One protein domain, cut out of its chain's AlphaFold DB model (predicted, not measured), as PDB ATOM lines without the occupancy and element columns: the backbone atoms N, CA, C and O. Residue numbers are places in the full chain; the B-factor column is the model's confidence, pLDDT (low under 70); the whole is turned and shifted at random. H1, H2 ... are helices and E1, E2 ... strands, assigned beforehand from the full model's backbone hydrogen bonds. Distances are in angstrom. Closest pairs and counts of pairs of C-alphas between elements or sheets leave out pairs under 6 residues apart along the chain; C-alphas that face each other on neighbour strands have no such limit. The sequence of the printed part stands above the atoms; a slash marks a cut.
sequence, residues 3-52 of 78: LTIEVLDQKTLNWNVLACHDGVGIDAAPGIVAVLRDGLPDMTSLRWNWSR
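AT A GLANCE: This is residues 3 to 52 of the 78 residues of an uncharacterized protein of Azospirillum griseum (UniProt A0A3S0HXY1). A ribbon of two antiparallel strands, E1 and E2, makes one side of the domain, and two touching helices, H1 and H2, make the other side. The links from E1 to H1 and from H2 to E2 join the two sides near one end of the ribbon, while the first and last printed residues lie at its other end. The printed part has 50 residues, with two named strands and two named helices in the order E1, H1, H2, E2, and its class is mixed, helices and strands. The whole is compact, with a radius of gyration of the C-alphas of 10.4 A, and rounded, with spans of 28 by 23 by 15 A.

IN THESE COORDINATES: Strand E1, residues 3 to 9, begins at C-alpha 3 at (161.890, 195.796, 99.713) and is 16.7 A long from first to last C-alpha. Helix H1, residues 15 to 19, is 6.0 A long. Helix H2, residues 28 to 38, is 15.7 A long and begins at C-alpha 28 at (173.420, 189.299, 96.352). Strand E2, residues 46 to 51, is 15.6 A long and ends at C-alpha 51 at (157.841, 197.158, 104.919).

HOW THE PARTS SIT: E1 and E2 are antiparallel neighbours, with 153 degrees between their directions. C-alphas 5 and 48 face each other at 5.0 A. N 6 and O 47 are within hydrogen-bond range at 2.9 A, and so are N 49 and O 4 at 2.8 A. H1 and H2 touch, and their closest C-alphas, those of Trp 15 and Ala 29, are 5.3 A apart. E1 and H2 are apart, and so are H1 and E2. In H1 and H2 every O i to N i+4 pair is within hydrogen-bond range.

THE WHOLE: The two C-alphas farthest apart, those of Asp 42 and Arg 52, are 29.4 A apart. The printed part has no cut. The link from E1 to H1 is tight, those from H1 to H2 and from H2 to E2 are short, and no link is long. The mean pLDDT of the printed part is 70.1, and residues 3 to 12, 22 to 23 and 41 to 52 are under 70.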
ATOM      1  N   LEU A   3     160.928 194.725  99.907       59.44
ATOM      2  CA  LEU A   3     161.890 195.796  99.713       59.44
ATOM      3  C   LEU A   3     161.257 196.857  98.814       59.44
ATOM      4  O   LEU A   3     160.853 196.571  97.687       59.44
ATOM      5  N   THR A   4     161.140 198.070  99.334       58.91
ATOM      6  CA  THR A   4     160.725 199.254  98.580       58.91
ATOM      7  C   THR A   4     161.886 200.231  98.591       58.91
ATOM      8  O   THR A   4     162.350 200.634  99.655       58.91
ATOM      9  N   ILE A   5     162.396 200.556  97.406       58.50
ATOM     10  CA  ILE A   5     163.531 201.460  97.241       58.50
ATOM     11  C   ILE A   5     162.956 202.820  96.840       58.50
ATOM     12  O   ILE A   5     162.531 203.014  95.704       58.50
ATOM     13  N   GLU A   6     162.871 203.729  97.808       54.78
ATOM     14  CA  GLU A   6     162.641 205.155  97.555       54.78
ATOM     15  C   GLU A   6     163.985 205.814  97.207       54.78
ATOM     16  O   GLU A   6     165.033 205.187  97.348       54.78
ATOM     17  N   VAL A   7     163.989 207.056  96.721       54.56
ATOM     18  CA  VAL A   7     165.135 207.609  95.979       54.56
ATOM     19  C   VAL A   7     165.731 208.848  96.698       54.56
ATOM     20  O   VAL A   7     165.181 209.931  96.529       54.56
ATOM     21  N   LEU A   8     166.807 208.723  97.525       52.94
ATOM     22  CA  LEU A   8     167.438 209.843  98.306       52.94
ATOM     23  C   LEU A   8     168.991 210.129  98.284       52.94
ATOM     24  O   LEU A   8     169.314 211.308  98.300       52.94
ATOM     25  N   ASP A   9     169.953 209.179  98.233       57.94
ATOM     26  CA  ASP A   9     171.375 209.432  97.785       57.94
ATOM     27  C   ASP A   9     172.059 208.183  97.120       57.94
ATOM     28  O   ASP A   9     171.875 207.072  97.612       57.94
ATOM     29  N   GLN A  10     172.789 208.313  95.987       63.97
ATOM     30  CA  GLN A  10     173.600 207.239  95.353       63.97
ATOM     31  C   GLN A  10     174.993 207.074  95.988       63.97
ATOM     32  O   GLN A  10     175.530 205.965  96.044       63.97
ATOM     33  N   LYS A  11     175.600 208.152  96.495       67.00
ATOM     34  CA  LYS A  11     176.940 208.113  97.112       67.00
ATOM     35  C   LYS A  11     176.948 207.313  98.414       67.00
ATOM     36  O   LYS A  11     177.985 206.791  98.813       67.00
ATOM     37  N   THR A  12     175.783 207.166  99.043       66.94
ATOM     38  CA  THR A  12     175.581 206.344 100.244       66.94
ATOM     39  C   THR A  12     175.290 204.869  99.939       66.94
ATOM     40  O   THR A  12     175.141 204.079 100.874       66.94
ATOM     41  N   LEU A  13     175.261 204.447  98.663       71.62
ATOM     42  CA  LEU A  13     175.058 203.041  98.300       71.62
ATOM     43  C   LEU A  13     176.280 202.182  98.646       71.62
ATOM     44  O   LEU A  13     177.208 202.015  97.849       71.62
ATOM     45  N   ASN A  14     176.249 201.618  99.852       77.56
ATOM     46  CA  ASN A  14     177.233 200.682 100.373       77.56
ATOM     47  C   ASN A  14     176.613 199.283 100.496       77.56
ATOM     48  O   ASN A  14     175.666 199.072 101.256       77.56
ATOM     49  N   TRP A  15     177.183 198.314  99.777       80.69
ATOM     50  CA  TRP A  15     176.727 196.922  99.791       80.69
ATOM     51  C   TRP A  15     176.834 196.274 101.180       80.69
ATOM     52  O   TRP A  15     176.027 195.407 101.486       80.69
ATOM     53  N   ASN A  16     177.753 196.726 102.049       81.62
ATOM     54  CA  ASN A  16     177.857 196.230 103.428       81.62
ATOM     55  C   ASN A  16     176.594 196.553 104.233       81.62
ATOM     56  O   ASN A  16     176.051 195.689 104.911       81.62
ATOM     57  N   VAL A  17     176.093 197.790 104.118       77.38
ATOM     58  CA  VAL A  17     174.854 198.218 104.790       77.38
ATOM     59  C   VAL A  17     173.669 197.413 104.258       77.38
ATOM     60  O   VAL A  17     172.821 196.980 105.030       77.38
ATOM     61  N   LEU A  18     173.650 197.152 102.946       77.69
ATOM     62  CA  LEU A  18     172.619 196.339 102.313       77.69
ATOM     63  C   LEU A  18     172.657 194.865 102.768       77.69
ATOM     64  O   LEU A  18     171.605 194.296 103.038       77.69
ATOM     65  N   ALA A  19     173.846 194.269 102.909       80.62
ATOM     66  CA  ALA A  19     174.045 192.892 103.375       80.62
ATOM     67  C   ALA A  19     173.718 192.686 104.868       80.62
ATOM     68  O   ALA A  19     173.463 191.563 105.292       80.62
ATOM     69  N   CYS A  20     173.693 193.754 105.673       77.31
ATOM     70  CA  CYS A  20     173.233 193.698 107.064       77.31
ATOM     71  C   CYS A  20     171.698 193.637 107.211       77.31
ATOM     72  O   CYS A  20     171.208 193.540 108.338       77.31
ATOM     73  N   HIS A  21     170.925 193.724 106.120       71.31
ATOM     74  CA  HIS A  21     169.464 193.671 106.176       71.31
ATOM     75  C   HIS A  21     168.905 192.253 106.007       71.31
ATOM     76  O   HIS A  21     169.259 191.515 105.088       71.31
ATOM     77  N   ASP A  22     167.954 191.911 106.880       63.81
ATOM     78  CA  ASP A  22     167.246 190.631 106.879       63.81
ATOM     79  C   ASP A  22     166.561 190.371 105.523       63.81
ATOM     80  O   ASP A  22     165.737 191.161 105.053       63.81
ATOM     81  N   GLY A  23     166.937 189.268 104.873       68.56
ATOM     82  CA  GLY A  23     166.462 188.903 103.537       68.56
ATOM     83  C   GLY A  23     167.349 189.343 102.364       68.56
ATOM     84  O   GLY A  23     167.002 189.015 101.230       68.56
ATOM     85  N   VAL A  24     168.487 190.014 102.589       72.62
ATOM     86  CA  VAL A  24     169.526 190.191 101.557       72.62
ATOM     87  C   VAL A  24     170.723 189.292 101.856       72.62
ATOM     88  O   VAL A  24     171.394 189.448 102.872       72.62
ATOM     89  N   GLY A  25     171.015 188.353 100.955       78.19
ATOM     90  CA  GLY A  25     172.237 187.549 101.034       78.19
ATOM     91  C   GLY A  25     173.484 188.392 100.760       78.19
ATOM     92  O   GLY A  25     173.464 189.265  99.889       78.19
ATOM     93  N   ILE A  26     174.583 188.098 101.462       82.62
ATOM     94  CA  ILE A  26     175.861 188.810 101.301       82.62
ATOM     95  C   ILE A  26     176.384 188.756  99.856       82.62
ATOM     96  O   ILE A  26     176.895 189.755  99.361       82.62
ATOM     97  N   ASP A  27     176.148 187.650  99.147       86.00
ATOM     98  CA  ASP A  27     176.522 187.467  97.738       86.00
ATOM     99  C   ASP A  27     175.623 188.256  96.766       86.00
ATOM    100  O   ASP A  27     176.038 188.613  95.664       86.00
ATOM    101  N   ALA A  28     174.384 188.563  97.170       79.38
ATOM    102  CA  ALA A  28     173.420 189.299  96.352       79.38
ATOM    103  C   ALA A  28     173.577 190.824  96.480       79.38
ATOM    104  O   ALA A  28     173.313 191.556  95.522       79.38
ATOM    105  N   ALA A  29     174.020 191.321  97.641       82.06
ATOM    106  CA  ALA A  29     174.135 192.755  97.908       82.06
ATOM    107  C   ALA A  29     175.041 193.521  96.909       82.06
ATOM    108  O   ALA A  29     174.624 194.595  96.466       82.06
ATOM    109  N   PRO A  30     176.218 193.010  96.478       83.25
ATOM    110  CA  PRO A  30     177.033 193.662  95.451       83.25
ATOM    111  C   PRO A  30     176.323 193.758  94.096       83.25
ATOM    112  O   PRO A  30     176.362 194.812  93.463       83.25
ATOM    113  N   GLY A  31     175.626 192.694  93.674       82.88
ATOM    114  CA  GLY A  31     174.884 192.666  92.411       82.88
ATOM    115  C   GLY A  31     173.716 193.654  92.394       82.88
ATOM    116  O   GLY A  31     173.543 194.390  91.426       82.88
ATOM    117  N   ILE A  32     172.967 193.743  93.499       80.75
ATOM    118  CA  ILE A  32     171.886 194.727  93.664       80.75
ATOM    119  C   ILE A  32     172.442 196.159  93.579       80.75
ATOM    120  O   ILE A  32     171.888 196.993  92.867       80.75
ATOM    121  N   VAL A  33     173.561 196.447  94.256       79.62
ATOM    122  CA  VAL A  33     174.221 197.766  94.206       79.62
ATOM    123  C   VAL A  33     174.750 198.098  92.807       79.62
ATOM    124  O   VAL A  33     174.646 199.251  92.394       79.62
ATOM    125  N   ALA A  34     175.280 197.120  92.067       83.12
ATOM    126  CA  ALA A  34     175.751 197.322  90.697       83.12
ATOM    127  C   ALA A  34     174.602 197.707  89.750       83.12
ATOM    128  O   ALA A  34     174.681 198.743  89.095       83.12
ATOM    129  N   VAL A  35     173.502 196.943  89.751       82.31
ATOM    130  CA  VAL A  35     172.311 197.225  88.924       82.31
ATOM    131  C   VAL A  35     171.704 198.593  89.251       82.31
ATOM    132  O   VAL A  35     171.271 199.309  88.352       82.31
ATOM    133  N   LEU A  36     171.698 198.990  90.527       78.12
ATOM    134  CA  LEU A  36     171.170 200.290  90.951       78.12
ATOM    135  C   LEU A  36     172.057 201.477  90.547       78.12
ATOM    136  O   LEU A  36     171.527 202.565  90.355       78.12
ATOM    137  N   ARG A  37     173.376 201.291  90.420       76.00
ATOM    138  CA  ARG A  37     174.289 202.336  89.919       76.00
ATOM    139  C   ARG A  37     174.257 202.455  88.397       76.00
ATOM    140  O   ARG A  37     174.318 203.561  87.886       76.00
ATOM    141  N   ASP A  38     174.144 201.332  87.693       80.81
ATOM    142  CA  ASP A  38     174.077 201.294  86.226       80.81
ATOM    143  C   ASP A  38     172.728 201.820  85.700       80.81
ATOM    144  O   ASP A  38     172.666 202.601  84.753       80.81
ATOM    145  N   GLY A  39     171.627 201.449  86.364       72.62
ATOM    146  CA  GLY A  39     170.268 201.794  85.944       72.62
ATOM    147  C   GLY A  39     169.747 203.166  86.388       72.62
ATOM    148  O   GLY A  39     168.598 203.484  86.078       72.62
ATOM    149  N   LEU A  40     170.519 203.966  87.136       70.19
ATOM    150  CA  LEU A  40     170.053 205.244  87.687       70.19
ATOM    151  C   LEU A  40     171.104 206.375  87.528       70.19
ATOM    152  O   LEU A  40     172.285 206.139  87.759       70.19
ATOM    153  N   PRO A  41     170.707 207.626  87.203       69.56
ATOM    154  CA  PRO A  41     171.627 208.777  87.110       69.56
ATOM    155  C   PRO A  41     172.343 209.139  88.425       69.56
ATOM    156  O   PRO A  41     171.734 209.031  89.481       69.56
ATOM    157  N   ASP A  42     173.546 209.723  88.386       64.56
ATOM    158  CA  ASP A  42     174.342 210.098  89.585       64.56
ATOM    159  C   ASP A  42     173.653 211.049  90.588       64.56
ATOM    160  O   ASP A  42     174.004 211.076  91.767       64.56
ATOM    161  N   MET A  43     172.699 211.872  90.129       57.72
ATOM    162  CA  MET A  43     171.877 212.741  90.996       57.72
ATOM    163  C   MET A  43     170.658 212.028  91.580       57.72
ATOM    164  O   MET A  43     169.994 212.547  92.478       57.72
ATOM    165  N   THR A  44     170.361 210.824  91.093       57.50
ATOM    166  CA  THR A  44     169.564 209.897  91.875       57.50
ATOM    167  C   THR A  44     170.399 209.358  93.033       57.50
ATOM    168  O   THR A  44     171.428 209.881  93.444       57.50
ATOM    169  N   SER A  45     169.786 208.433  93.728       53.25
ATOM    170  CA  SER A  45     169.449 208.754  95.083       53.25
ATOM    171  C   SER A  45     168.730 207.518  95.585       53.25
ATOM    172  O   SER A  45     167.820 207.097  94.891       53.25
ATOM    173  N   LEU A  46     169.082 206.890  96.712       61.03
ATOM    174  CA  LEU A  46     168.309 205.775  97.282       61.03
ATOM    175  C   LEU A  46     168.100 205.894  98.810       61.03
ATOM    176  O   LEU A  46     168.935 206.427  99.533       61.03
ATOM    177  N   ARG A  47     166.931 205.439  99.279       58.69
ATOM    178  CA  ARG A  47     166.484 205.267 100.672       58.69
ATOM    179  C   ARG A  47     165.724 203.949 100.759       58.69
ATOM    180  O   ARG A  47     164.707 203.741 100.101       58.69
ATOM    181  N   TRP A  48     166.202 203.074 101.626       63.44
ATOM    182  CA  TRP A  48     165.632 201.749 101.823       63.44
ATOM    183  C   TRP A  48     164.412 201.817 102.745       63.44
ATOM    184  O   TRP A  48     164.527 202.210 103.906       63.44
ATOM    185  N   ASN A  49     163.241 201.429 102.239       62.50
ATOM    186  CA  ASN A  49     162.011 201.308 103.014       62.50
ATOM    187  C   ASN A  49     161.624 199.824 103.123       62.50
ATOM    188  O   ASN A  49     161.154 199.202 102.164       62.50
ATOM    189  N   TRP A  50     161.855 199.248 104.302       63.41
ATOM    190  CA  TRP A  50     161.571 197.849 104.618       63.41
ATOM    191  C   TRP A  50     160.186 197.718 105.247       63.41
ATOM    192  O   TRP A  50     160.026 197.790 106.467       63.41
ATOM    193  N   SER A  51     159.172 197.481 104.415       62.66
ATOM    194  CA  SER A  51     157.841 197.158 104.919       62.66
ATOM    195  C   SER A  51     157.729 195.657 105.203       62.66
ATOM    196  O   SER A  51     157.906 194.791 104.333       62.66
ATOM    197  N   ARG A  52     157.365 195.316 106.447       54.59
ATOM    198  CA  ARG A  52     156.682 194.042 106.678       54.59
ATOM    199  C   ARG A  52     155.370 194.132 105.909       54.59
ATOM    200  O   ARG A  52     154.606 195.071 106.123       54.59
TER     201      ARG A  52